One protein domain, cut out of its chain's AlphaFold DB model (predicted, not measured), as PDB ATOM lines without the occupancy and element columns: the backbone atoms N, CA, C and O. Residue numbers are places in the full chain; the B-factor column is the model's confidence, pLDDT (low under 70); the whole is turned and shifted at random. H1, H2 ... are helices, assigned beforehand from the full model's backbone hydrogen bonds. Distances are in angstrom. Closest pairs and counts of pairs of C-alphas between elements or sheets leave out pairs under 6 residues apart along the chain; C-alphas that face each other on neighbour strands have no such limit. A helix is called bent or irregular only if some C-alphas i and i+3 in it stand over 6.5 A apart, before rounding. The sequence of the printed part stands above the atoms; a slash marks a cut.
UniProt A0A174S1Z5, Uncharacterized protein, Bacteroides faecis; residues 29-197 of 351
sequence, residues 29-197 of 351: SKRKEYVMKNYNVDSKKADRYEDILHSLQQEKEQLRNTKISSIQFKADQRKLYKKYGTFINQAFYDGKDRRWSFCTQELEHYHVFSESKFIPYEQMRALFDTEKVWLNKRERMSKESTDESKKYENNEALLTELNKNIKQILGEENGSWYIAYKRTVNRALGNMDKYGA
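What this domain is: This is residues 29 to 197 of the 351 residues of an uncharacterized protein of Bacteroides faecis (UniProt A0A174S1Z5). Two long helices, H3 and H8, converge as a V, with the short helices H4 and H5 in its opening, H4 against H3 and H5 against H8. H2 runs back alongside H3 as one helical hairpin, with H1 crossing near its first residues, while H6 and H7 make a second long hairpin at the other end of H8, whose tip, residues 143 to 149, sticks out. The printed part has 169 residues with eight named helices, H1 to H8 in chain order, and no named strand; the class is all helix. The whole is compact, with a radius of gyration of the C-alphas of 17.6 A, yet elongated, spanning 57 by 37 by 29 A.

How they stand to each other: H3, residues 70 to 93, and H8, residues 172 to 195, touch at a steep tilt of 47 degrees, closest at the C-alphas of Ser 70 and Leu 189, 5.2 A apart; H3 does so with residue 70 alone. H2, residues 43 to 65, forms a hairpin with H3 at a shallow tilt of 12 degrees, closest at the C-alphas of Lys 45 and Phe 92, 6.1 A apart. H1, residues 29 to 39, touches H2 about perpendicular, at 76 degrees, the C-alphas of Lys 32 and Ala 46 being closest at 5.5 A. H4, residues 99 to 104, forms a hairpin with H3, closest at the C-alphas of Gly 85 and Ser 101, 4.9 A apart; it is irregular, but only just, with C-alphas 100 and 103 6.52 A apart. H5, residues 108 to 116, touches H4 only at the corner, and touches H8 closest at the C-alphas of Phe 113 and Tyr 178, 6.8 A apart. H6, residues 121 to 143, and H7, residues 148 to 170, form a hairpin at a shallow tilt of 5 degrees, closest at the C-alphas of Gln 123 and Ile 169, 6.1 A apart. H7 and H8 form another, closest at the C-alphas of Lys 167 and Gly 175, 4.4 A apart. H2 and H8 are apart. Every O i to N i+4 pair is within hydrogen-bond range in H1, H2, H3, H5 and H7, against 18 of 19 in H6, 19 of 20 in H8 and 0 of 2 in H4, where 2 of 3 O i to N i+3 pairs are.

Where its parts are: H3 measures 33.3 A from C-alpha 70 at (5.617, 7.810, -44.879), H8 33.7 A, H2 33.2 A, H6 33.3 A and H7 32.8 A. H1 begins at C-alpha 29 (38.483, 3.065, -36.549), and H8 ends at C-alpha 195 (5.099, 10.798, -55.442).

The domain as a whole: The two C-alphas farthest apart, of Lys 44 and Asp 147, are 57.5 A apart. The printed part has no cut, and its seven links between helices are tight. Mean pLDDT of the printed part is 90.5; residues 101, 105 and 106 are under 70.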
ATOM      1  N   SER A  29      37.598   2.837 -37.697       89.56
ATOM      2  CA  SER A  29      38.483   3.065 -36.549       89.56
ATOM      3  C   SER A  29      37.988   4.248 -35.721       89.56
ATOM      4  O   SER A  29      37.824   4.132 -34.508       89.56
ATOM      5  N   LYS A  30      37.622   5.351 -36.385       91.94
ATOM      6  CA  LYS A  30      37.065   6.536 -35.713       91.94
ATOM      7  C   LYS A  30      35.706   6.255 -35.074       91.94
ATOM      8  O   LYS A  30      35.433   6.746 -33.981       91.94
ATOM      9  N   ARG A  31      34.850   5.450 -35.716       91.06
ATOM     10  CA  ARG A  31      33.566   5.040 -35.123       91.06
ATOM     11  C   ARG A  31      33.769   4.173 -33.889       91.06
ATOM     12  O   ARG A  31      33.093   4.413 -32.893       91.06
ATOM     13  N   LYS A  32      34.719   3.236 -33.909       92.56
ATOM     14  CA  LYS A  32      35.071   2.437 -32.728       92.56
ATOM     15  C   LYS A  32      35.568   3.319 -31.587       92.56
ATOM     16  O   LYS A  32      35.039   3.212 -30.484       92.56
ATOM     17  N   GLU A  33      36.496   4.239 -31.852       93.88
ATOM     18  CA  GLU A  33      36.970   5.214 -30.856       93.88
ATOM     19  C   GLU A  33      35.817   6.034 -30.266       93.88
ATOM     20  O   GLU A  33      35.698   6.174 -29.045       93.88
ATOM     21  N   TYR A  34      34.933   6.534 -31.131       92.56
ATOM     22  CA  TYR A  34      33.738   7.257 -30.721       92.56
ATOM     23  C   TYR A  34      32.838   6.400 -29.830       92.56
ATOM     24  O   TYR A  34      32.473   6.841 -28.746       92.56
ATOM     25  N   VAL A  35      32.507   5.173 -30.238       91.44
ATOM     26  CA  VAL A  35      31.637   4.261 -29.484       91.44
ATOM     27  C   VAL A  35      32.240   3.931 -28.120       91.44
ATOM     28  O   VAL A  35      31.546   4.051 -27.109       91.44
ATOM     29  N   MET A  36      33.529   3.587 -28.075       93.25
ATOM     30  CA  MET A  36      34.249   3.293 -26.833       93.25
ATOM     31  C   MET A  36      34.184   4.472 -25.867       93.25
ATOM     32  O   MET A  36      33.781   4.308 -24.716       93.25
ATOM     33  N   LYS A  37      34.510   5.679 -26.346       92.81
ATOM     34  CA  LYS A  37      34.500   6.899 -25.532       92.81
ATOM     35  C   LYS A  37      33.090   7.292 -25.093       92.81
ATOM     36  O   LYS A  37      32.876   7.645 -23.939       92.81
ATOM     37  N   ASN A  38      32.136   7.262 -26.015       90.00
ATOM     38  CA  ASN A  38      30.801   7.813 -25.816       90.00
ATOM     39  C   ASN A  38      29.914   6.916 -24.948       90.00
ATOM     40  O   ASN A  38      29.088   7.411 -24.183       90.00
ATOM     41  N   TYR A  39      30.094   5.600 -25.060       88.62
ATOM     42  CA  TYR A  39      29.310   4.605 -24.330       88.62
ATOM     43  C   TYR A  39      30.091   3.938 -23.192       88.62
ATOM     44  O   TYR A  39      29.513   3.135 -22.458       88.62
ATOM     45  N   ASN A  40      31.362   4.308 -23.000       90.62
ATOM     46  CA  ASN A  40      32.258   3.745 -21.991       90.62
ATOM     47  C   ASN A  40      32.333   2.212 -22.084       90.62
ATOM     48  O   ASN A  40      32.030   1.494 -21.128       90.62
ATOM     49  N   VAL A  41      32.676   1.721 -23.274       92.38
ATOM     50  CA  VAL A  41      32.807   0.290 -23.573       92.38
ATOM     51  C   VAL A  41      34.223  -0.041 -24.033       92.38
ATOM     52  O   VAL A  41      34.926   0.810 -24.576       92.38
ATOM     53  N   ASP A  42      34.647  -1.282 -23.804       95.56
ATOM     54  CA  ASP A  42      35.939  -1.778 -24.275       95.56
ATOM     55  C   ASP A  42      35.950  -2.041 -25.794       95.56
ATOM     56  O   ASP A  42      34.921  -1.993 -26.477       95.56
ATOM     57  N   SER A  43      37.137  -2.333 -26.328       94.94
ATOM     58  CA  SER A  43      37.326  -2.599 -27.755       94.94
ATOM     59  C   SER A  43      36.558  -3.826 -28.247       94.94
ATOM     60  O   SER A  43      36.031  -3.789 -29.353       94.94
ATOM     61  N   LYS A  44      36.405  -4.881 -27.432       95.75
ATOM     62  CA  LYS A  44      35.652  -6.087 -27.823       95.75
ATOM     63  C   LYS A  44      34.173  -5.767 -28.021       95.75
ATOM     64  O   LYS A  44      33.546  -6.247 -28.965       95.75
ATOM     65  N   LYS A  45      33.603  -4.934 -27.149       95.44
ATOM     66  CA  LYS A  45      32.229  -4.435 -27.286       95.44
ATOM     67  C   LYS A  45      32.079  -3.504 -28.487       95.44
ATOM     68  O   LYS A  45      31.061  -3.577 -29.171       95.44
ATOM     69  N   ALA A  46      33.080  -2.674 -28.774       93.81
ATOM     70  CA  ALA A  46      33.095  -1.840 -29.975       93.81
ATOM     71  C   ALA A  46      33.224  -2.664 -31.270       93.81
ATOM     72  O   ALA A  46      32.583  -2.335 -32.259       93.81
ATOM     73  N   ASP A  47      33.963  -3.773 -31.271       93.69
ATOM     74  CA  ASP A  47      33.976  -4.712 -32.401       93.69
ATOM     75  C   ASP A  47      32.600  -5.356 -32.586       93.69
ATOM     76  O   ASP A  47      32.052  -5.366 -33.687       93.69
ATOM     77  N   ARG A  48      31.982  -5.804 -31.485       94.56
ATOM     78  CA  ARG A  48      30.630  -6.371 -31.524       94.56
ATOM     79  C   ARG A  48      29.584  -5.372 -32.024       94.56
ATOM     80  O   ARG A  48      28.603  -5.770 -32.649       94.56
ATOM     81  N   TYR A  49      29.774  -4.087 -31.741       93.25
ATOM     82  CA  TYR A  49      28.923  -3.023 -32.256       93.25
ATOM     83  C   TYR A  49      28.904  -2.988 -33.785       93.25
ATOM     84  O   TYR A  49      27.833  -2.852 -34.373       93.25
ATOM     85  N   GLU A  50      30.062  -3.155 -34.426       92.06
ATOM     86  CA  GLU A  50      30.186  -3.121 -35.884       92.06
ATOM     87  C   GLU A  50      29.411  -4.264 -36.555       92.06
ATOM     88  O   GLU A  50      28.712  -4.027 -37.541       92.06
ATOM     89  N   ASP A  51      29.426  -5.471 -35.976       92.25
ATOM     90  CA  ASP A  51      28.609  -6.598 -36.463       92.25
ATOM     91  C   ASP A  51      27.107  -6.263 -36.441       92.25
ATOM     92  O   ASP A  51      26.343  -6.553 -37.374       92.25
ATOM     93  N   ILE A  52      26.668  -5.654 -35.334       93.31
ATOM     94  CA  ILE A  52      25.272  -5.274 -35.124       93.31
ATOM     95  C   ILE A  52      24.889  -4.147 -36.093       93.31
ATOM     96  O   ILE A  52      23.813  -4.192 -36.695       93.31
ATOM     97  N   LEU A  53      25.774  -3.165 -36.280       90.31
ATOM     98  CA  LEU A  53      25.585  -2.039 -37.188       90.31
ATOM     99  C   LEU A  53      25.488  -2.495 -38.647       90.31
ATOM    100  O   LEU A  53      24.600  -2.031 -39.360       90.31
ATOM    101  N   HIS A  54      26.341  -3.423 -39.080       89.69
ATOM    102  CA  HIS A  54      26.276  -3.992 -40.426       89.69
ATOM    103  C   HIS A  54      24.907  -4.637 -40.691       89.69
ATOM    104  O   HIS A  54      24.266  -4.377 -41.710       89.69
ATOM    105  N   SER A  55      24.402  -5.410 -39.726       92.62
ATOM    106  CA  SER A  55      23.073  -6.022 -39.819       92.62
ATOM    107  C   SER A  55      21.960  -4.962 -39.888       92.62
ATOM    108  O   SER A  55      21.062  -5.058 -40.725       92.62
ATOM    109  N   LEU A  56      22.038  -3.914 -39.054       91.31
ATOM    110  CA  LEU A  56      21.102  -2.783 -39.090       91.31
ATOM    111  C   LEU A  56      21.108  -2.103 -40.460       91.31
ATOM    112  O   LEU A  56      20.043  -1.796 -40.987       91.31
ATOM    113  N   GLN A  57      22.284  -1.869 -41.046       89.50
ATOM    114  CA  GLN A  57      22.416  -1.218 -42.349       89.50
ATOM    115  C   GLN A  57      21.733  -2.019 -43.464       89.50
ATOM    116  O   GLN A  57      21.049  -1.419 -44.293       89.50
ATOM    117  N   GLN A  58      21.843  -3.350 -43.450       90.00
ATOM    118  CA  GLN A  58      21.180  -4.217 -44.427       90.00
ATOM    119  C   GLN A  58      19.648  -4.153 -44.324       90.00
ATOM    120  O   GLN A  58      18.976  -3.867 -45.317       90.00
ATOM    121  N   GLU A  59      19.083  -4.364 -43.129       94.50
ATOM    122  CA  GLU A  59      17.625  -4.295 -42.919       94.50
ATOM    123  C   GLU A  59      17.082  -2.881 -43.193       94.50
ATOM    124  O   GLU A  59      15.998  -2.702 -43.756       94.50
ATOM    125  N   LYS A  60      17.861  -1.852 -42.847       92.06
ATOM    126  CA  LYS A  60      17.526  -0.453 -43.118       92.06
ATOM    127  C   LYS A  60      17.449  -0.165 -44.612       92.06
ATOM    128  O   LYS A  60      16.520   0.512 -45.045       92.06
ATOM    129  N   GLU A  61      18.399  -0.658 -45.395       92.62
ATOM    130  CA  GLU A  61      18.411  -0.440 -46.840       92.62
ATOM    131  C   GLU A  61      17.227  -1.138 -47.523       92.62
ATOM    132  O   GLU A  61      16.574  -0.559 -48.392       92.62
ATOM    133  N   GLN A  62      16.856  -2.334 -47.058       93.62
ATOM    134  CA  GLN A  62      15.636  -3.011 -47.510       93.62
ATOM    135  C   GLN A  62      14.380  -2.176 -47.211       93.62
ATOM    136  O   GLN A  62      13.558  -1.937 -48.103       93.62
ATOM    137  N   LEU A  63      14.252  -1.659 -45.983       94.94
ATOM    138  CA  LEU A  63      13.136  -0.790 -45.604       94.94
ATOM    139  C   LEU A  63      13.095   0.487 -46.462       94.94
ATOM    140  O   LEU A  63      12.028   0.886 -46.930       94.94
ATOM    141  N   ARG A  64      14.248   1.119 -46.710       94.50
ATOM    142  CA  ARG A  64      14.351   2.372 -47.478       94.50
ATOM    143  C   ARG A  64      14.030   2.219 -48.963       94.50
ATOM    144  O   ARG A  64      13.615   3.200 -49.582       94.50
ATOM    145  N   ASN A  65      14.155   1.012 -49.512       95.25
ATOM    146  CA  ASN A  65      13.777   0.691 -50.890       95.25
ATOM    147  C   ASN A  65      12.332   0.188 -51.033       95.25
ATOM    148  O   ASN A  65      11.821   0.088 -52.149       95.25
ATOM    149  N   THR A  66      11.637  -0.069 -49.925       96.00
ATOM    150  CA  THR A  66      10.244  -0.523 -49.944       96.00
ATOM    151  C   THR A  66       9.289   0.645 -50.235       96.00
ATOM    152  O   THR A  66       9.379   1.713 -49.627       96.00
ATOM    153  N   LYS A  67       8.342   0.453 -51.166       96.19
ATOM    154  CA  LYS A  67       7.306   1.450 -51.502       96.19
ATOM    155  C   LYS A  67       6.123   1.349 -50.541       96.19
ATOM    156  O   LYS A  67       5.190   0.586 -50.764       96.19
ATOM    157  N   ILE A  68       6.180   2.135 -49.472       97.12
ATOM    158  CA  ILE A  68       5.167   2.241 -48.410       97.12
ATOM    159  C   ILE A  68       4.878   3.716 -48.105       97.12
ATOM    160  O   ILE A  68       5.626   4.597 -48.526       97.12
ATOM    161  N   SER A  69       3.794   4.006 -47.381       97.50
ATOM    162  CA  SER A  69       3.495   5.379 -46.947       97.50
ATOM    163  C   SER A  69       4.533   5.889 -45.948       97.50
ATOM    164  O   SER A  69       5.160   5.107 -45.226       97.50
ATOM    165  N   SER A  70       4.680   7.209 -45.836       96.31
ATOM    166  CA  SER A  70       5.617   7.810 -44.879       96.31
ATOM    167  C   SER A  70       5.272   7.478 -43.420       96.31
ATOM    168  O   SER A  70       6.162   7.368 -42.574       96.31
ATOM    169  N   ILE A  71       3.981   7.278 -43.122       96.00
ATOM    170  CA  ILE A  71       3.486   6.859 -41.804       96.00
ATOM    171  C   ILE A  71       3.948   5.435 -41.495       96.00
ATOM    172  O   ILE A  71       4.530   5.204 -40.434       96.00
ATOM    173  N   GLN A  72       3.732   4.502 -42.427       97.38
ATOM    174  CA  GLN A  72       4.151   3.111 -42.257       97.38
ATOM    175  C   GLN A  72       5.677   3.008 -42.164       97.38
ATOM    176  O   GLN A  72       6.194   2.364 -41.255       97.38
ATOM    177  N   PHE A  73       6.398   3.729 -43.025       95.94
ATOM    178  CA  PHE A  73       7.857   3.783 -43.004       95.94
ATOM    179  C   PHE A  73       8.399   4.240 -41.648       95.94
ATOM    180  O   PHE A  73       9.282   3.594 -41.090       95.94
ATOM    181  N   LYS A  74       7.843   5.311 -41.066       93.88
ATOM    182  CA  LYS A  74       8.237   5.769 -39.723       93.88
ATOM    183  C   LYS A  74       7.972   4.718 -38.651       93.88
ATOM    184  O   LYS A  74       8.796   4.555 -37.752       93.88
ATOM    185  N   ALA A  75       6.830   4.034 -38.714       94.12
ATOM    186  CA  ALA A  75       6.489   2.997 -37.747       94.12
ATOM    187  C   ALA A  75       7.475   1.822 -37.820       94.12
ATOM    188  O   ALA A  75       7.968   1.372 -36.784       94.12
ATOM    189  N   ASP A  76       7.810   1.365 -39.024       95.06
ATOM    190  CA  ASP A  76       8.724   0.239 -39.219       95.06
ATOM    191  C   ASP A  76      10.185   0.623 -38.957       95.06
ATOM    192  O   ASP A  76      10.910  -0.152 -38.336       95.06
ATOM    193  N   GLN A  77      10.592   1.855 -39.283       93.06
ATOM    194  CA  GLN A  77      11.900   2.391 -38.896       93.06
ATOM    195  C   GLN A  77      12.049   2.408 -37.369       93.06
ATOM    196  O   GLN A  77      13.057   1.938 -36.849       93.06
ATOM    197  N   ARG A  78      11.040   2.875 -36.622       91.69
ATOM    198  CA  ARG A  78      11.077   2.843 -35.149       91.69
ATOM    199  C   ARG A  78      11.195   1.428 -34.599       91.69
ATOM    200  O   ARG A  78      11.976   1.191 -33.682       91.69
ATOM    201  N   LYS A  79      10.446   0.468 -35.153       92.56
ATOM    202  CA  LYS A  79      10.549  -0.947 -34.748       92.56
ATOM    203  C   LYS A  79      11.954  -1.492 -34.993       92.56
ATOM    204  O   LYS A  79      12.511  -2.135 -34.105       92.56
ATOM    205  N   LEU A  80      12.522  -1.197 -36.164       92.81
ATOM    206  CA  LEU A  80      13.873  -1.595 -36.544       92.81
ATOM    207  C   LEU A  80      14.901  -1.046 -35.547       92.81
ATOM    208  O   LEU A  80      15.617  -1.805 -34.899       92.81
ATOM    209  N   TYR A  81      14.911   0.267 -35.334       90.94
ATOM    210  CA  TYR A  81      15.851   0.913 -34.419       90.94
ATOM    211  C   TYR A  81      15.670   0.466 -32.961       90.94
ATOM    212  O   TYR A  81      16.654   0.289 -32.240       90.94
ATOM    213  N   LYS A  82      14.437   0.181 -32.524       90.00
ATOM    214  CA  LYS A  82      14.166  -0.404 -31.205       90.00
ATOM    215  C   LYS A  82      14.764  -1.807 -31.055       90.00
ATOM    216  O   LYS A  82      15.408  -2.066 -30.039       90.00
ATOM    217  N   LYS A  83      14.594  -2.685 -32.054       91.62
ATOM    218  CA  LYS A  83      15.207  -4.030 -32.098       91.62
ATOM    219  C   LYS A  83      16.727  -3.934 -31.944       91.62
ATOM    220  O   LYS A  83      17.291  -4.568 -31.056       91.62
ATOM    221  N   TYR A  84      17.372  -3.090 -32.746       90.88
ATOM    222  CA  TYR A  84      18.828  -2.939 -32.710       90.88
ATOM    223  C   TYR A  84      19.337  -2.276 -31.434       90.88
ATOM    224  O   TYR A  84      20.346  -2.715 -30.886       90.88
ATOM    225  N   GLY A  85      18.601  -1.314 -30.874       89.94
ATOM    226  CA  GLY A  85      18.945  -0.766 -29.565       89.94
ATOM    227  C   GLY A  85      18.903  -1.810 -28.449       89.94
ATOM    228  O   GLY A  85      19.748  -1.769 -27.562       89.94
ATOM    229  N   THR A  86      17.998  -2.793 -28.509       89.75
ATOM    230  CA  THR A  86      18.018  -3.935 -27.579       89.75
ATOM    231  C   THR A  86      19.285  -4.777 -27.743       89.75
ATOM    232  O   THR A  86      19.922  -5.093 -26.742       89.75
ATOM    233  N   PHE A  87      19.690  -5.103 -28.976       92.44
ATOM    234  CA  PHE A  87      20.917  -5.874 -29.226       92.44
ATOM    235  C   PHE A  87      22.174  -5.147 -28.746       92.44
ATOM    236  O   PHE A  87      23.037  -5.760 -28.121       92.44
ATOM    237  N   ILE A  88      22.252  -3.838 -28.982       91.62
ATOM    238  CA  ILE A  88      23.387  -3.015 -28.556       91.62
ATOM    239  C   ILE A  88      23.436  -2.921 -27.032       91.62
ATOM    240  O   ILE A  88      24.486  -3.156 -26.445       91.62
ATOM    241  N   ASN A  89      22.306  -2.668 -26.368       89.62
ATOM    242  CA  ASN A  89      22.254  -2.634 -24.904       89.62
ATOM    243  C   ASN A  89      22.607  -3.992 -24.280       89.62
ATOM    244  O   ASN A  89      23.241  -4.034 -23.226       89.62
ATOM    245  N   GLN A  90      22.226  -5.100 -24.923       91.69
ATOM    246  CA  GLN A  90      22.640  -6.432 -24.492       91.69
ATOM    247  C   GLN A  90      24.157  -6.605 -24.616       91.69
ATOM    248  O   GLN A  90      24.786  -7.075 -23.677       91.69
ATOM    249  N   ALA A  91      24.751  -6.192 -25.737       92.81
ATOM    250  CA  ALA A  91      26.193  -6.294 -25.959       92.81
ATOM    251  C   ALA A  91      27.010  -5.367 -25.040       92.81
ATOM    252  O   ALA A  91      28.085  -5.732 -24.570       92.81
ATOM    253  N   PHE A  92      26.516  -4.155 -24.781       91.62
ATOM    254  CA  PHE A  92      27.245  -3.150 -24.009       91.62
ATOM    255  C   PHE A  92      27.090  -3.340 -22.504       91.62
ATOM    256  O   PHE A  92      28.065  -3.176 -21.766       91.62
ATOM    257  N   TYR A  93      25.886  -3.683 -22.047       89.06
ATOM    258  CA  TYR A  93      25.489  -3.545 -20.644       89.06
ATOM    259  C   TYR A  93      24.694  -4.738 -20.106       89.06
ATOM    260  O   TYR A  93      24.004  -4.599 -19.095       89.06
ATOM    261  N   ASP A  94      24.708  -5.878 -20.800       88.00
ATOM    262  CA  ASP A  94      23.916  -7.062 -20.450       88.00
ATOM    263  C   ASP A  94      22.415  -6.750 -20.266       88.00
ATOM    264  O   ASP A  94      21.725  -7.363 -19.452       88.00
ATOM    265  N   GLY A  95      21.917  -5.734 -20.983       81.12
ATOM    266  CA  GLY A  95      20.524  -5.284 -20.933       81.12
ATOM    267  C   GLY A  95      20.161  -4.365 -19.755       81.12
ATOM    268  O   GLY A  95      19.000  -3.965 -19.649       81.12
ATOM    269  N   LYS A  96      21.117  -3.999 -18.890       80.69
ATOM    270  CA  LYS A  96      20.870  -3.220 -17.658       80.69
ATOM    271  C   LYS A  96      20.840  -1.699 -17.854       80.69
ATOM    272  O   LYS A  96      20.244  -1.001 -17.040       80.69
ATOM    273  N   ASP A  97      21.451  -1.184 -18.919       74.69
ATOM    274  CA  ASP A  97      21.490   0.245 -19.263       74.69
ATOM    275  C   ASP A  97      20.979   0.444 -20.704       74.69
ATOM    276  O   ASP A  97      21.137  -0.425 -21.564       74.69
ATOM    277  N   ARG A  98      20.311   1.576 -20.946       71.88
ATOM    278  CA  ARG A  98      19.665   1.945 -22.212       71.88
ATOM    279  C   ARG A  98      20.213   3.230 -22.831       71.88
ATOM    280  O   ARG A  98      19.552   3.801 -23.704       71.88
ATOM    281  N   ARG A  99      21.404   3.672 -22.412       73.62
ATOM    282  CA  ARG A  99      22.063   4.891 -22.905       73.62
ATOM    283  C   ARG A  99      22.095   5.005 -24.426       73.62
ATOM    284  O   ARG A  99      21.641   6.023 -24.938       73.62
ATOM    285  N   TRP A 100      22.532   3.971 -25.154       77.75
ATOM    286  CA  TRP A 100      22.542   4.016 -26.627       77.75
ATOM    287  C   TRP A 100      21.145   4.297 -27.166       77.75
ATOM    288  O   TRP A 100      20.921   5.249 -27.906       77.75
ATOM    289  N   SER A 101      20.176   3.512 -26.709       69.94
ATOM    290  CA  SER A 101      18.832   3.592 -27.244       69.94
ATOM    291  C   SER A 101      18.084   4.889 -26.983       69.94
ATOM    292  O   SER A 101      17.222   5.249 -27.779       69.94
ATOM    293  N   PHE A 102      18.370   5.574 -25.880       73.19
ATOM    294  CA  PHE A 102      17.577   6.721 -25.455       73.19
ATOM    295  C   PHE A 102      17.573   7.852 -26.498       73.19
ATOM    296  O   PHE A 102      16.526   8.436 -26.764       73.19
ATOM    297  N   CYS A 103      18.720   8.110 -27.132       71.62
ATOM    298  CA  CYS A 103      18.868   9.197 -28.101       71.62
ATOM    299  C   CYS A 103      18.678   8.753 -29.563       71.62
ATOM    300  O   CYS A 103      18.438   9.596 -30.424       71.62
ATOM    301  N   THR A 104      18.797   7.455 -29.872       71.94
ATOM    302  CA  THR A 104      18.893   6.958 -31.261       71.94
ATOM    303  C   THR A 104      17.756   6.025 -31.692       71.94
ATOM    304  O   THR A 104      17.637   5.744 -32.883       71.94
ATOM    305  N   GLN A 105      16.891   5.553 -30.779       67.38
ATOM    306  CA  GLN A 105      15.854   4.559 -31.117       67.38
ATOM    307  C   GLN A 105      14.658   5.095 -31.898       67.38
ATOM    308  O   GLN A 105      14.015   4.338 -32.624       67.38
ATOM    309  N   GLU A 106      14.302   6.362 -31.710       64.69
ATOM    310  CA  GLU A 106      13.026   6.869 -32.226       64.69
ATOM    311  C   GLU A 106      13.128   7.392 -33.662       64.69
ATOM    312  O   GLU A 106      12.119   7.435 -34.370       64.69
ATOM    313  N   LEU A 107      14.320   7.823 -34.093       72.44
ATOM    314  CA  LEU A 107      14.527   8.479 -35.384       72.44
ATOM    315  C   LEU A 107      15.941   8.192 -35.928       72.44
ATOM    316  O   LEU A 107      16.930   8.588 -35.310       72.44
ATOM    317  N   GLU A 108      16.033   7.599 -37.132       82.56
ATOM    318  CA  GLU A 108      17.308   7.282 -37.825       82.56
ATOM    319  C   GLU A 108      18.256   8.483 -37.879       82.56
ATOM    320  O   GLU A 108      19.471   8.339 -37.765       82.56
ATOM    321  N   HIS A 109      17.709   9.686 -38.045       84.75
ATOM    322  CA  HIS A 109      18.535  10.858 -38.283       84.75
ATOM    323  C   HIS A 109      19.425  11.235 -37.089       84.75
ATOM    324  O   HIS A 109      20.465  11.850 -37.305       84.75
ATOM    325  N   TYR A 110      19.057  10.868 -35.854       88.31
ATOM    326  CA  TYR A 110      19.932  11.066 -34.695       88.31
ATOM    327  C   TYR A 110      21.114  10.105 -34.723       88.31
ATOM    328  O   TYR A 110      22.236  10.529 -34.470       88.31
ATOM    329  N   HIS A 111      20.873   8.838 -35.075       87.50
ATOM    330  CA  HIS A 111      21.927   7.837 -35.226       87.50
ATOM    331  C   HIS A 111      22.921   8.258 -36.311       87.50
ATOM    332  O   HIS A 111      24.105   8.408 -36.016       87.50
ATOM    333  N   VAL A 112      22.424   8.568 -37.515       86.69
ATOM    334  CA  VAL A 112      23.261   9.042 -38.629       86.69
ATOM    335  C   VAL A 112      24.059  10.278 -38.221       86.69
ATOM    336  O   VAL A 112      25.266  10.312 -38.417       86.69
ATOM    337  N   PHE A 113      23.425  11.274 -37.599       88.62
ATOM    338  CA  PHE A 113      24.136  12.476 -37.167       88.62
ATOM    339  C   PHE A 113      25.222  12.177 -36.124       88.62
ATOM    340  O   PHE A 113      26.355  12.626 -36.281       88.62
ATOM    341  N   SER A 114      24.891  11.395 -35.093       88.56
ATOM    342  CA  SER A 114      25.822  11.068 -34.011       88.56
ATOM    343  C   SER A 114      27.078  10.359 -34.513       88.56
ATOM    344  O   SER A 114      28.170  10.700 -34.074       88.56
ATOM    345  N   GLU A 115      26.948   9.444 -35.475       84.19
ATOM    346  CA  GLU A 115      28.075   8.655 -35.976       84.19
ATOM    347  C   GLU A 115      28.823   9.313 -37.122       84.19
ATOM    348  O   GLU A 115      30.037   9.178 -37.212       84.19
ATOM    349  N   SER A 116      28.129  10.049 -37.990       84.94
ATOM    350  CA  SER A 116      28.777  10.775 -39.080       84.94
ATOM    351  C   SER A 116      29.561  11.991 -38.594       84.94
ATOM    352  O   SER A 116      30.481  12.439 -39.275       84.94
ATOM    353  N   LYS A 117      29.180  12.557 -37.444       90.25
ATOM    354  CA  LYS A 117      29.807  13.757 -36.869       90.25
ATOM    355  C   LYS A 117      30.441  13.518 -35.497       90.25
ATOM    356  O   LYS A 117      30.941  14.467 -34.902       90.25
ATOM    357  N   PHE A 118      30.438  12.273 -35.013       90.81
ATOM    358  CA  PHE A 118      31.002  11.851 -33.723       90.81
ATOM    359  C   PHE A 118      30.551  12.730 -32.545       90.81
ATOM    360  O   PHE A 118      31.349  13.137 -31.701       90.81
ATOM    361  N   ILE A 119      29.253  13.042 -32.500       92.00
ATOM    362  CA  ILE A 119      28.678  13.982 -31.529       92.00
ATOM    363  C   ILE A 119      28.596  13.323 -30.145       92.00
ATOM    364  O   ILE A 119      27.960  12.273 -30.018       92.00
ATOM    365  N   PRO A 120      29.185  13.921 -29.095       91.38
ATOM    366  CA  PRO A 120      29.081  13.426 -27.727       91.38
ATOM    367  C   PRO A 120      27.639  13.194 -27.257       91.38
ATOM    368  O   PRO A 120      26.718  13.943 -27.589       91.38
ATOM    369  N   TYR A 121      27.460  12.187 -26.404       88.19
ATOM    370  CA  TYR A 121      26.170  11.753 -25.874       88.19
ATOM    371  C   TYR A 121      25.410  12.892 -25.195       88.19
ATOM    372  O   TYR A 121      24.224  13.070 -25.455       88.19
ATOM    373  N   GLU A 122      26.094  13.704 -24.386       90.12
ATOM    374  CA  GLU A 122      25.467  14.828 -23.682       90.12
ATOM    375  C   GLU A 122      24.902  15.878 -24.649       90.12
ATOM    376  O   GLU A 122      23.807  16.395 -24.435       90.12
ATOM    377  N   GLN A 123      25.587  16.136 -25.771       93.50
ATOM    378  CA  GLN A 123      25.073  17.025 -26.816       93.50
ATOM    379  C   GLN A 123      23.881  16.404 -27.551       93.50
ATOM    380  O   GLN A 123      22.886  17.088 -27.790       93.50
ATOM    381  N   MET A 124      23.937  15.105 -27.867       91.44
ATOM    382  CA  MET A 124      22.805  14.388 -28.470       91.44
ATOM    383  C   MET A 124      21.578  14.373 -27.555       91.44
ATOM    384  O   MET A 124      20.454  14.550 -28.025       91.44
ATOM    385  N   ARG A 125      21.787  14.210 -26.246       90.00
ATOM    386  CA  ARG A 125      20.732  14.246 -25.234       90.00
ATOM    387  C   ARG A 125      20.108  15.636 -25.125       90.00
ATOM    388  O   ARG A 125      18.891  15.758 -25.216       90.00
ATOM    389  N   ALA A 126      20.931  16.680 -25.019       93.62
ATOM    390  CA  ALA A 126      20.457  18.062 -24.983       93.62
ATOM    391  C   ALA A 126      19.680  18.444 -26.255       93.62
ATOM    392  O   ALA A 126      18.643  19.112 -26.179       93.62
ATOM    393  N   LEU A 127      20.148  17.988 -27.424       93.19
ATOM    394  CA  LEU A 127      19.440  18.135 -28.693       93.19
ATOM    395  C   LEU A 127      18.064  17.464 -28.625       93.19
ATOM    396  O   LEU A 127      17.056  18.128 -28.862       93.19
ATOM    397  N   PHE A 128      18.015  16.179 -28.263       91.06
ATOM    398  CA  PHE A 128      16.774  15.410 -28.158       91.06
ATOM    399  C   PHE A 128      15.751  16.079 -27.229       91.06
ATOM    400  O   PHE A 128      14.593  16.271 -27.613       91.06
ATOM    401  N   ASP A 129      16.177  16.502 -26.038       91.56
ATOM    402  CA  ASP A 129      15.309  17.171 -25.066       91.56
ATOM    403  C   ASP A 129      14.780  18.510 -25.607       91.56
ATOM    404  O   ASP A 129      13.585  18.806 -25.496       91.56
ATOM    405  N   THR A 130      15.635  19.288 -26.278       94.06
ATOM    406  CA  THR A 130      15.247  20.553 -26.922       94.06
ATOM    407  C   THR A 130      14.193  20.332 -28.006       94.06
ATOM    408  O   THR A 130      13.181  21.040 -28.059       94.06
ATOM    409  N   GLU A 131      14.380  19.325 -28.861       92.31
ATOM    410  CA  GLU A 131      13.429  19.016 -29.927       92.31
ATOM    411  C   GLU A 131      12.101  18.477 -29.384       92.31
ATOM    412  O   GLU A 131      11.036  18.814 -29.911       92.31
ATOM    413  N   LYS A 132      12.141  17.696 -28.299       90.94
ATOM    414  CA  LYS A 132      10.953  17.203 -27.595       90.94
ATOM    415  C   LYS A 132      10.135  18.348 -27.001       90.94
ATOM    416  O   LYS A 132       8.914  18.383 -27.163       90.94
ATOM    417  N   VAL A 133      10.785  19.319 -26.355       92.94
ATOM    418  CA  VAL A 133      10.115  20.525 -25.836       92.94
ATOM    419  C   VAL A 133       9.464  21.311 -26.974       92.94
ATOM    420  O   VAL A 133       8.299  21.703 -26.859       92.94
ATOM    421  N   TRP A 134      10.180  21.508 -28.084       93.38
ATOM    422  CA  TRP A 134       9.642  22.180 -29.265       93.38
ATOM    423  C   TRP A 134       8.425  21.449 -29.848       93.38
ATOM    424  O   TRP A 134       7.407  22.086 -30.126       93.38
ATOM    425  N   LEU A 135       8.489  20.118 -29.978       90.75
ATOM    426  CA  LEU A 135       7.384  19.306 -30.489       90.75
ATOM    427  C   LEU A 135       6.139  19.455 -29.605       90.75
ATOM    428  O   LEU A 135       5.061  19.758 -30.110       90.75
ATOM    429  N   ASN A 136       6.309  19.366 -28.283       92.19
ATOM    430  CA  ASN A 136       5.219  19.534 -27.322       92.19
ATOM    431  C   ASN A 136       4.605  20.943 -27.358       92.19
ATOM    432  O   ASN A 136       3.405  21.100 -27.129       92.19
ATOM    433  N   LYS A 137       5.405  21.995 -27.591       92.19
ATOM    434  CA  LYS A 137       4.884  23.361 -27.794       92.19
ATOM    435  C   LYS A 137       4.067  23.431 -29.089       92.19
ATOM    436  O   LYS A 137       2.934  23.902 -29.076       92.19
ATOM    437  N   ARG A 138       4.602  22.892 -30.187       90.06
ATOM    438  CA  ARG A 138       3.942  22.875 -31.499       90.06
ATOM    439  C   ARG A 138       2.611  22.121 -31.494       90.06
ATOM    440  O   ARG A 138       1.647  22.592 -32.091       90.06
ATOM    441  N   GLU A 139       2.546  20.972 -30.827       90.06
ATOM    442  CA  GLU A 139       1.322  20.170 -30.710       90.06
ATOM    443  C   GLU A 139       0.241  20.828 -29.849       90.06
ATOM    444  O   GLU A 139      -0.945  20.624 -30.096       90.06
ATOM    445  N   ARG A 140       0.627  21.620 -28.845       89.62
ATOM    446  CA  ARG A 140      -0.327  22.425 -28.070       89.62
ATOM    447  C   ARG A 140      -0.908  23.543 -28.930       89.62
ATOM    448  O   ARG A 140      -2.124  23.611 -29.081       89.62
ATOM    449  N   MET A 141      -0.053  24.309 -29.609       87.06
ATOM    450  CA  MET A 141      -0.488  25.402 -30.488       87.06
ATOM    451  C   MET A 141      -1.401  24.946 -31.633       87.06
ATOM    452  O   MET A 141      -2.275  25.696 -32.064       87.06
ATOM    453  N   SER A 142      -1.220  23.729 -32.159       80.81
ATOM    454  CA  SER A 142      -2.092  23.223 -33.227       80.81
ATOM    455  C   SER A 142      -3.525  22.962 -32.751       80.81
ATOM    456  O   SER A 142      -4.447  23.030 -33.566       80.81
ATOM    457  N   LYS A 143      -3.714  22.708 -31.449       85.25
ATOM    458  CA  LYS A 143      -5.009  22.436 -30.806       85.25
ATOM    459  C   LYS A 143      -5.684  23.690 -30.244       85.25
ATOM    460  O   LYS A 143      -6.876  23.653 -29.966       85.25
ATOM    461  N   GLU A 144      -4.947  24.784 -30.076       85.25
ATOM    462  CA  GLU A 144      -5.494  26.057 -29.601       85.25
ATOM    463  C   GLU A 144      -6.467  26.680 -30.619       85.25
ATOM    464  O   GLU A 144      -6.297  26.558 -31.837       85.25
ATOM    465  N   SER A 145      -7.464  27.417 -30.123       80.75
ATOM    466  CA  SER A 145      -8.441  28.172 -30.927       80.75
ATOM    467  C   SER A 145      -7.883  29.484 -31.502       80.75
ATOM    468  O   SER A 145      -8.638  30.360 -31.918       80.75
ATOM    469  N   THR A 146      -6.559  29.644 -31.506       82.38
ATOM    470  CA  THR A 146      -5.850  30.799 -32.061       82.38
ATOM    471  C   THR A 146      -6.125  30.941 -33.563       82.38
ATOM    472  O   THR A 146      -6.242  29.947 -34.279       82.38
ATOM    473  N   ASP A 147      -6.189  32.183 -34.056       88.19
ATOM    474  CA  ASP A 147      -6.295  32.492 -35.489       88.19
ATOM    475  C   ASP A 147      -5.228  31.740 -36.314       88.19
ATOM    476  O   ASP A 147      -4.044  31.731 -35.967       88.19
ATOM    477  N   GLU A 148      -5.638  31.113 -37.421       89.81
ATOM    478  CA  GLU A 148      -4.759  30.254 -38.227       89.81
ATOM    479  C   GLU A 148      -3.540  31.003 -38.792       89.81
ATOM    480  O   GLU A 148      -2.458  30.423 -38.890       89.81
ATOM    481  N   SER A 149      -3.659  32.298 -39.115       90.38
ATOM    482  CA  SER A 149      -2.516  33.090 -39.593       90.38
ATOM    483  C   SER A 149      -1.477  33.303 -38.488       90.38
ATOM    484  O   SER A 149      -0.277  33.143 -38.732       90.38
ATOM    485  N   LYS A 150      -1.928  33.530 -37.246       91.38
ATOM    486  CA  LYS A 150      -1.054  33.609 -36.065       91.38
ATOM    487  C   LYS A 150      -0.390  32.270 -35.756       91.38
ATOM    488  O   LYS A 150       0.776  32.246 -35.378       91.38
ATOM    489  N   LYS A 151      -1.073  31.138 -35.976       90.00
ATOM    490  CA  LYS A 151      -0.442  29.811 -35.846       90.00
ATOM    491  C   LYS A 151       0.747  29.653 -36.799       90.00
ATOM    492  O   LYS A 151       1.758  29.072 -36.409       90.00
ATOM    493  N   TYR A 152       0.665  30.161 -38.031       88.69
ATOM    494  CA  TYR A 152       1.804  30.141 -38.959       88.69
ATOM    495  C   TYR A 152       2.970  31.013 -38.479       88.69
ATOM    496  O   TYR A 152       4.110  30.551 -38.513       88.69
ATOM    497  N   GLU A 153       2.692  32.224 -37.989       89.19
ATOM    498  CA  GLU A 153       3.710  33.131 -37.437       89.19
ATOM    499  C   GLU A 153       4.400  32.534 -36.202       89.19
ATOM    500  O   GLU A 153       5.627  32.432 -36.163       89.19
ATOM    501  N   ASN A 154       3.622  32.021 -35.247       90.62
ATOM    502  CA  ASN A 154       4.149  31.368 -34.049       90.62
ATOM    503  C   ASN A 154       4.996  30.135 -34.395       90.62
ATOM    504  O   ASN A 154       6.036  29.899 -33.780       90.62
ATOM    505  N   ASN A 155       4.597  29.355 -35.406       89.25
ATOM    506  CA  ASN A 155       5.389  28.219 -35.879       89.25
ATOM    507  C   ASN A 155       6.739  28.648 -36.481       89.25
ATOM    508  O   ASN A 155       7.736  27.955 -36.275       89.25
ATOM    509  N   GLU A 156       6.793  29.763 -37.217       89.19
ATOM    510  CA  GLU A 156       8.046  30.313 -37.755       89.19
ATOM    511  C   GLU A 156       8.969  30.803 -36.629       89.19
ATOM    512  O   GLU A 156      10.169  30.501 -36.640       89.19
ATOM    513  N   ALA A 157       8.410  31.478 -35.621       90.81
ATOM    514  CA  ALA A 157       9.148  31.923 -34.443       90.81
ATOM    515  C   ALA A 157       9.725  30.736 -33.651       90.81
ATOM    516  O   ALA A 157      10.928  30.697 -33.396       90.81
ATOM    517  N   LEU A 158       8.907  29.715 -33.361       91.75
ATOM    518  CA  LEU A 158       9.366  28.500 -32.679       91.75
ATOM    519  C   LEU A 158      10.448  27.757 -33.465       91.75
ATOM    520  O   LEU A 158      11.370  27.206 -32.870       91.75
ATOM    521  N   LEU A 159      10.335  27.681 -34.794       91.94
ATOM    522  CA  LEU A 159      11.361  27.043 -35.621       91.94
ATOM    523  C   LEU A 159      12.675  27.838 -35.599       91.94
ATOM    524  O   LEU A 159      13.751  27.244 -35.594       91.94
ATOM    525  N   THR A 160      12.594  29.167 -35.576       92.94
ATOM    526  CA  THR A 160      13.767  30.046 -35.475       92.94
ATOM    527  C   THR A 160      14.465  29.878 -34.126       92.94
ATOM    528  O   THR A 160      15.683  29.699 -34.090       92.94
ATOM    529  N   GLU A 161      13.698  29.854 -33.032       95.12
ATOM    530  CA  GLU A 161      14.197  29.571 -31.680       95.12
ATOM    531  C   GLU A 161      14.854  28.185 -31.611       95.12
ATOM    532  O   GLU A 161      15.990  28.063 -31.155       95.12
ATOM    533  N   LEU A 162      14.192  27.150 -32.144       95.19
ATOM    534  CA  LEU A 162      14.748  25.799 -32.205       95.19
ATOM    535  C   LEU A 162      16.090  25.778 -32.944       95.19
ATOM    536  O   LEU A 162      17.068  25.257 -32.418       95.19
ATOM    537  N   ASN A 163      16.158  26.362 -34.143       95.94
ATOM    538  CA  ASN A 163      17.387  26.379 -34.938       95.94
ATOM    539  C   ASN A 163      18.533  27.103 -34.216       95.94
ATOM    540  O   ASN A 163      19.683  26.676 -34.316       95.94
ATOM    541  N   LYS A 164      18.231  28.177 -33.475       96.50
ATOM    542  CA  LYS A 164      19.210  28.874 -32.634       96.50
ATOM    543  C   LYS A 164      19.723  27.961 -31.516       96.50
ATOM    544  O   LYS A 164      20.932  27.827 -31.364       96.50
ATOM    545  N   ASN A 165      18.826  27.301 -30.785       97.44
ATOM    546  CA  ASN A 165      19.197  26.419 -29.674       97.44
ATOM    547  C   ASN A 165      20.006  25.204 -30.157       97.44
ATOM    548  O   ASN A 165      20.996  24.834 -29.535       97.44
ATOM    549  N   ILE A 166      19.652  24.629 -31.312       95.88
ATOM    550  CA  ILE A 166      20.418  23.544 -31.948       95.88
ATOM    551  C   ILE A 166      21.871  23.976 -32.197       95.88
ATOM    552  O   ILE A 166      22.798  23.243 -31.858       95.88
ATOM    553  N   LYS A 167      22.088  25.174 -32.752       96.88
ATOM    554  CA  LYS A 167      23.436  25.712 -33.002       96.88
ATOM    555  C   LYS A 167      24.203  26.015 -31.715       96.88
ATOM    556  O   LYS A 167      25.414  25.844 -31.685       96.88
ATOM    557  N   GLN A 168      23.519  26.415 -30.647       97.50
ATOM    558  CA  GLN A 168      24.148  26.599 -29.334       97.50
ATOM    559  C   GLN A 168      24.621  25.271 -28.728       97.50
ATOM    560  O   GLN A 168      25.695  25.224 -28.140       97.50
ATOM    561  N   ILE A 169      23.848  24.194 -28.894       96.81
ATOM    562  CA  ILE A 169      24.190  22.862 -28.370       96.81
ATOM    563  C   ILE A 169      25.332  22.226 -29.168       96.81
ATOM    564  O   ILE A 169      26.240  21.634 -28.588       96.81
ATOM    565  N   LEU A 170      25.272  22.323 -30.499       95.12
ATOM    566  CA  LEU A 170      26.122  21.553 -31.413       95.12
ATOM    567  C   LEU A 170      27.289  22.358 -32.003       95.12
ATOM    568  O   LEU A 170      28.170  21.776 -32.632       95.12
ATOM    569  N   GLY A 171      27.295  23.680 -31.837       95.69
ATOM    570  CA  GLY A 171      28.153  24.589 -32.595       95.69
ATOM    571  C   GLY A 171      27.593  24.905 -33.988       95.69
ATOM    572  O   GLY A 171      26.682  24.241 -34.491       95.69
ATOM    573  N   GLU A 172      28.145  25.941 -34.625       93.25
ATOM    574  CA  GLU A 172      27.616  26.488 -35.883       93.25
ATOM    575  C   GLU A 172      27.675  25.481 -37.041       93.25
ATOM    576  O   GLU A 172      26.695  25.326 -37.774       93.25
ATOM    577  N   GLU A 173      28.793  24.765 -37.185       92.69
ATOM    578  CA  GLU A 173      29.013  23.801 -38.268       92.69
ATOM    579  C   GLU A 173      28.073  22.591 -38.148       92.69
ATOM    580  O   GLU A 173      27.230  22.352 -39.019       92.69
ATOM    581  N   ASN A 174      28.169  21.852 -37.038       93.50
ATOM    582  CA  ASN A 174      27.371  20.647 -36.809       93.50
ATOM    583  C   ASN A 174      25.879  20.964 -36.675       93.50
ATOM    584  O   ASN A 174      25.044  20.221 -37.194       93.50
ATOM    585  N   GLY A 175      25.528  22.089 -36.042       94.31
ATOM    586  CA  GLY A 175      24.147  22.551 -35.944       94.31
ATOM    587  C   GLY A 175      23.547  22.877 -37.311       94.31
ATOM    588  O   GLY A 175      22.436  22.440 -37.616       94.31
ATOM    589  N   SER A 176      24.285  23.583 -38.171       92.88
ATOM    590  CA  SER A 176      23.822  23.894 -39.530       92.88
ATOM    591  C   SER A 176      23.666  22.636 -40.387       92.88
ATOM    592  O   SER A 176      22.646  22.493 -41.069       92.88
ATOM    593  N   TRP A 177      24.617  21.698 -40.302       91.38
ATOM    594  CA  TRP A 177      24.521  20.407 -40.988       91.38
ATOM    595  C   TRP A 177      23.286  19.623 -40.527       91.38
ATOM    596  O   TRP A 177      22.489  19.183 -41.357       91.38
ATOM    597  N   TYR A 178      23.065  19.513 -39.212       91.69
ATOM    598  CA  TYR A 178      21.926  18.783 -38.651       91.69
ATOM    599  C   TYR A 178      20.582  19.378 -39.088       91.69
ATOM    600  O   TYR A 178      19.685  18.649 -39.518       91.69
ATOM    601  N   ILE A 179      20.445  20.710 -39.052       92.19
ATOM    602  CA  ILE A 179      19.229  21.408 -39.497       92.19
ATOM    603  C   ILE A 179      18.947  21.117 -40.979       92.19
ATOM    604  O   ILE A 179      17.798  20.845 -41.352       92.19
ATOM    605  N   ALA A 180      19.976  21.156 -41.831       90.50
ATOM    606  CA  ALA A 180      19.849  20.847 -43.254       90.50
ATOM    607  C   ALA A 180      19.479  19.372 -43.490       90.50
ATOM    608  O   ALA A 180      18.564  19.070 -44.267       90.50
ATOM    609  N   TYR A 181      20.119  18.452 -42.768       90.00
ATOM    610  CA  TYR A 181      19.835  17.024 -42.851       90.00
ATOM    611  C   TYR A 181      18.401  16.700 -42.428       90.00
ATOM    612  O   TYR A 181      17.638  16.117 -43.202       90.00
ATOM    613  N   LYS A 182      17.973  17.172 -41.252       90.94
ATOM    614  CA  LYS A 182      16.610  16.974 -40.743       90.94
ATOM    615  C   LYS A 182      15.556  17.549 -41.690       90.94
ATOM    616  O   LYS A 182      14.496  16.948 -41.889       90.94
ATOM    617  N   ARG A 183      15.825  18.702 -42.309       90.88
ATOM    618  CA  ARG A 183      14.949  19.275 -43.343       90.88
ATOM    619  C   ARG A 183      14.813  18.337 -44.542       90.88
ATOM    620  O   ARG A 183      13.696  18.144 -45.020       90.88
ATOM    621  N   THR A 184      15.915  17.752 -44.998       91.19
ATOM    622  CA  THR A 184      15.941  16.810 -46.126       91.19
ATOM    623  C   THR A 184      15.166  15.534 -45.799       91.19
ATOM    624  O   THR A 184      14.288  15.153 -46.566       91.19
ATOM    625  N   VAL A 185      15.375  14.951 -44.614       91.50
ATOM    626  CA  VAL A 185      14.612  13.789 -44.114       91.50
ATOM    627  C   VAL A 185      13.106  14.077 -44.095       91.50
ATOM    628  O   VAL A 185      12.306  13.294 -44.604       91.50
ATOM    629  N   ASN A 186      12.693  15.233 -43.567       91.44
ATOM    630  CA  ASN A 186      11.278  15.612 -43.530       91.44
ATOM    631  C   ASN A 186      10.670  15.793 -44.929       91.44
ATOM    632  O   ASN A 186       9.502  15.460 -45.136       91.44
ATOM    633  N   ARG A 187      11.445  16.301 -45.893       93.25
ATOM    634  CA  ARG A 187      11.002  16.400 -47.289       93.25
ATOM    635  C   ARG A 187      10.926  15.044 -47.967       93.25
ATOM    636  O   ARG A 187       9.954  14.815 -48.671       93.25
ATOM    637  N   ALA A 188      11.884  14.154 -47.719       95.31
ATOM    638  CA  ALA A 188      11.854  12.787 -48.227       95.31
ATOM    639  C   ALA A 188      10.556  12.089 -47.801       95.31
ATOM    640  O   ALA A 188       9.818  11.595 -48.641       95.31
ATOM    641  N   LEU A 189      10.192  12.179 -46.521       95.25
ATOM    642  CA  LEU A 189       8.928  11.636 -46.018       95.25
ATOM    643  C   LEU A 189       7.703  12.219 -46.745       95.25
ATOM    644  O   LEU A 189       6.818  11.473 -47.145       95.25
ATOM    645  N   GLY A 190       7.662  13.535 -46.974       94.75
ATOM    646  CA  GLY A 190       6.586  14.149 -47.762       94.75
ATOM    647  C   GLY A 190       6.581  13.705 -49.231       94.75
ATOM    648  O   GLY A 190       5.518  13.515 -49.819       94.75
ATOM    649  N   ASN A 191       7.761  13.508 -49.816       96.38
ATOM    650  CA  ASN A 191       7.946  13.062 -51.193       96.38
ATOM    651  C   ASN A 191       7.530  11.595 -51.390       96.38
ATOM    652  O   ASN A 191       7.015  11.272 -52.462       96.38
ATOM    653  N   MET A 192       7.664  10.739 -50.369       97.31
ATOM    654  CA  MET A 192       7.129   9.370 -50.395       97.31
ATOM    655  C   MET A 192       5.629   9.387 -50.682       97.31
ATOM    656  O   MET A 192       5.182   8.771 -51.644       97.31
ATOM    657  N   ASP A 193       4.857  10.166 -49.920       95.62
ATOM    658  CA  ASP A 193       3.401  10.227 -50.089       95.62
ATOM    659  C   ASP A 193       3.010  11.002 -51.359       95.62
ATOM    660  O   ASP A 193       2.155  10.565 -52.135       95.62
ATOM    661  N   LYS A 194       3.683  12.131 -51.621       94.44
ATOM    662  CA  LYS A 194       3.429  12.993 -52.787       94.44
ATOM    663  C   LYS A 194       3.640  12.247 -54.105       94.44
ATOM    664  O   LYS A 194       2.841  12.383 -55.034       94.44
ATOM    665  N   TYR A 195       4.703  11.451 -54.198       95.44
ATOM    666  CA  TYR A 195       5.099  10.798 -55.442       95.44
ATOM    667  C   TYR A 195       4.887   9.278 -55.439       95.44
ATOM    668  O   TYR A 195       4.950   8.667 -56.498       95.44
ATOM    669  N   GLY A 196       4.502   8.650 -54.325       95.31
ATOM    670  CA  GLY A 196       4.442   7.182 -54.220       95.31
ATOM    671  C   GLY A 196       5.824   6.539 -54.376       95.31
ATOM    672  O   GLY A 196       5.963   5.529 -55.062       95.31
ATOM    673  N   ALA A 197       6.838   7.191 -53.816       96.88
ATOM    674  CA  ALA A 197       8.242   6.810 -53.910       96.88
ATOM    675  C   ALA A 197       8.668   5.974 -52.695       96.88
ATOM    676  O   ALA A 197       8.106   6.133 -51.608       96.88
TER     677      ALA A 197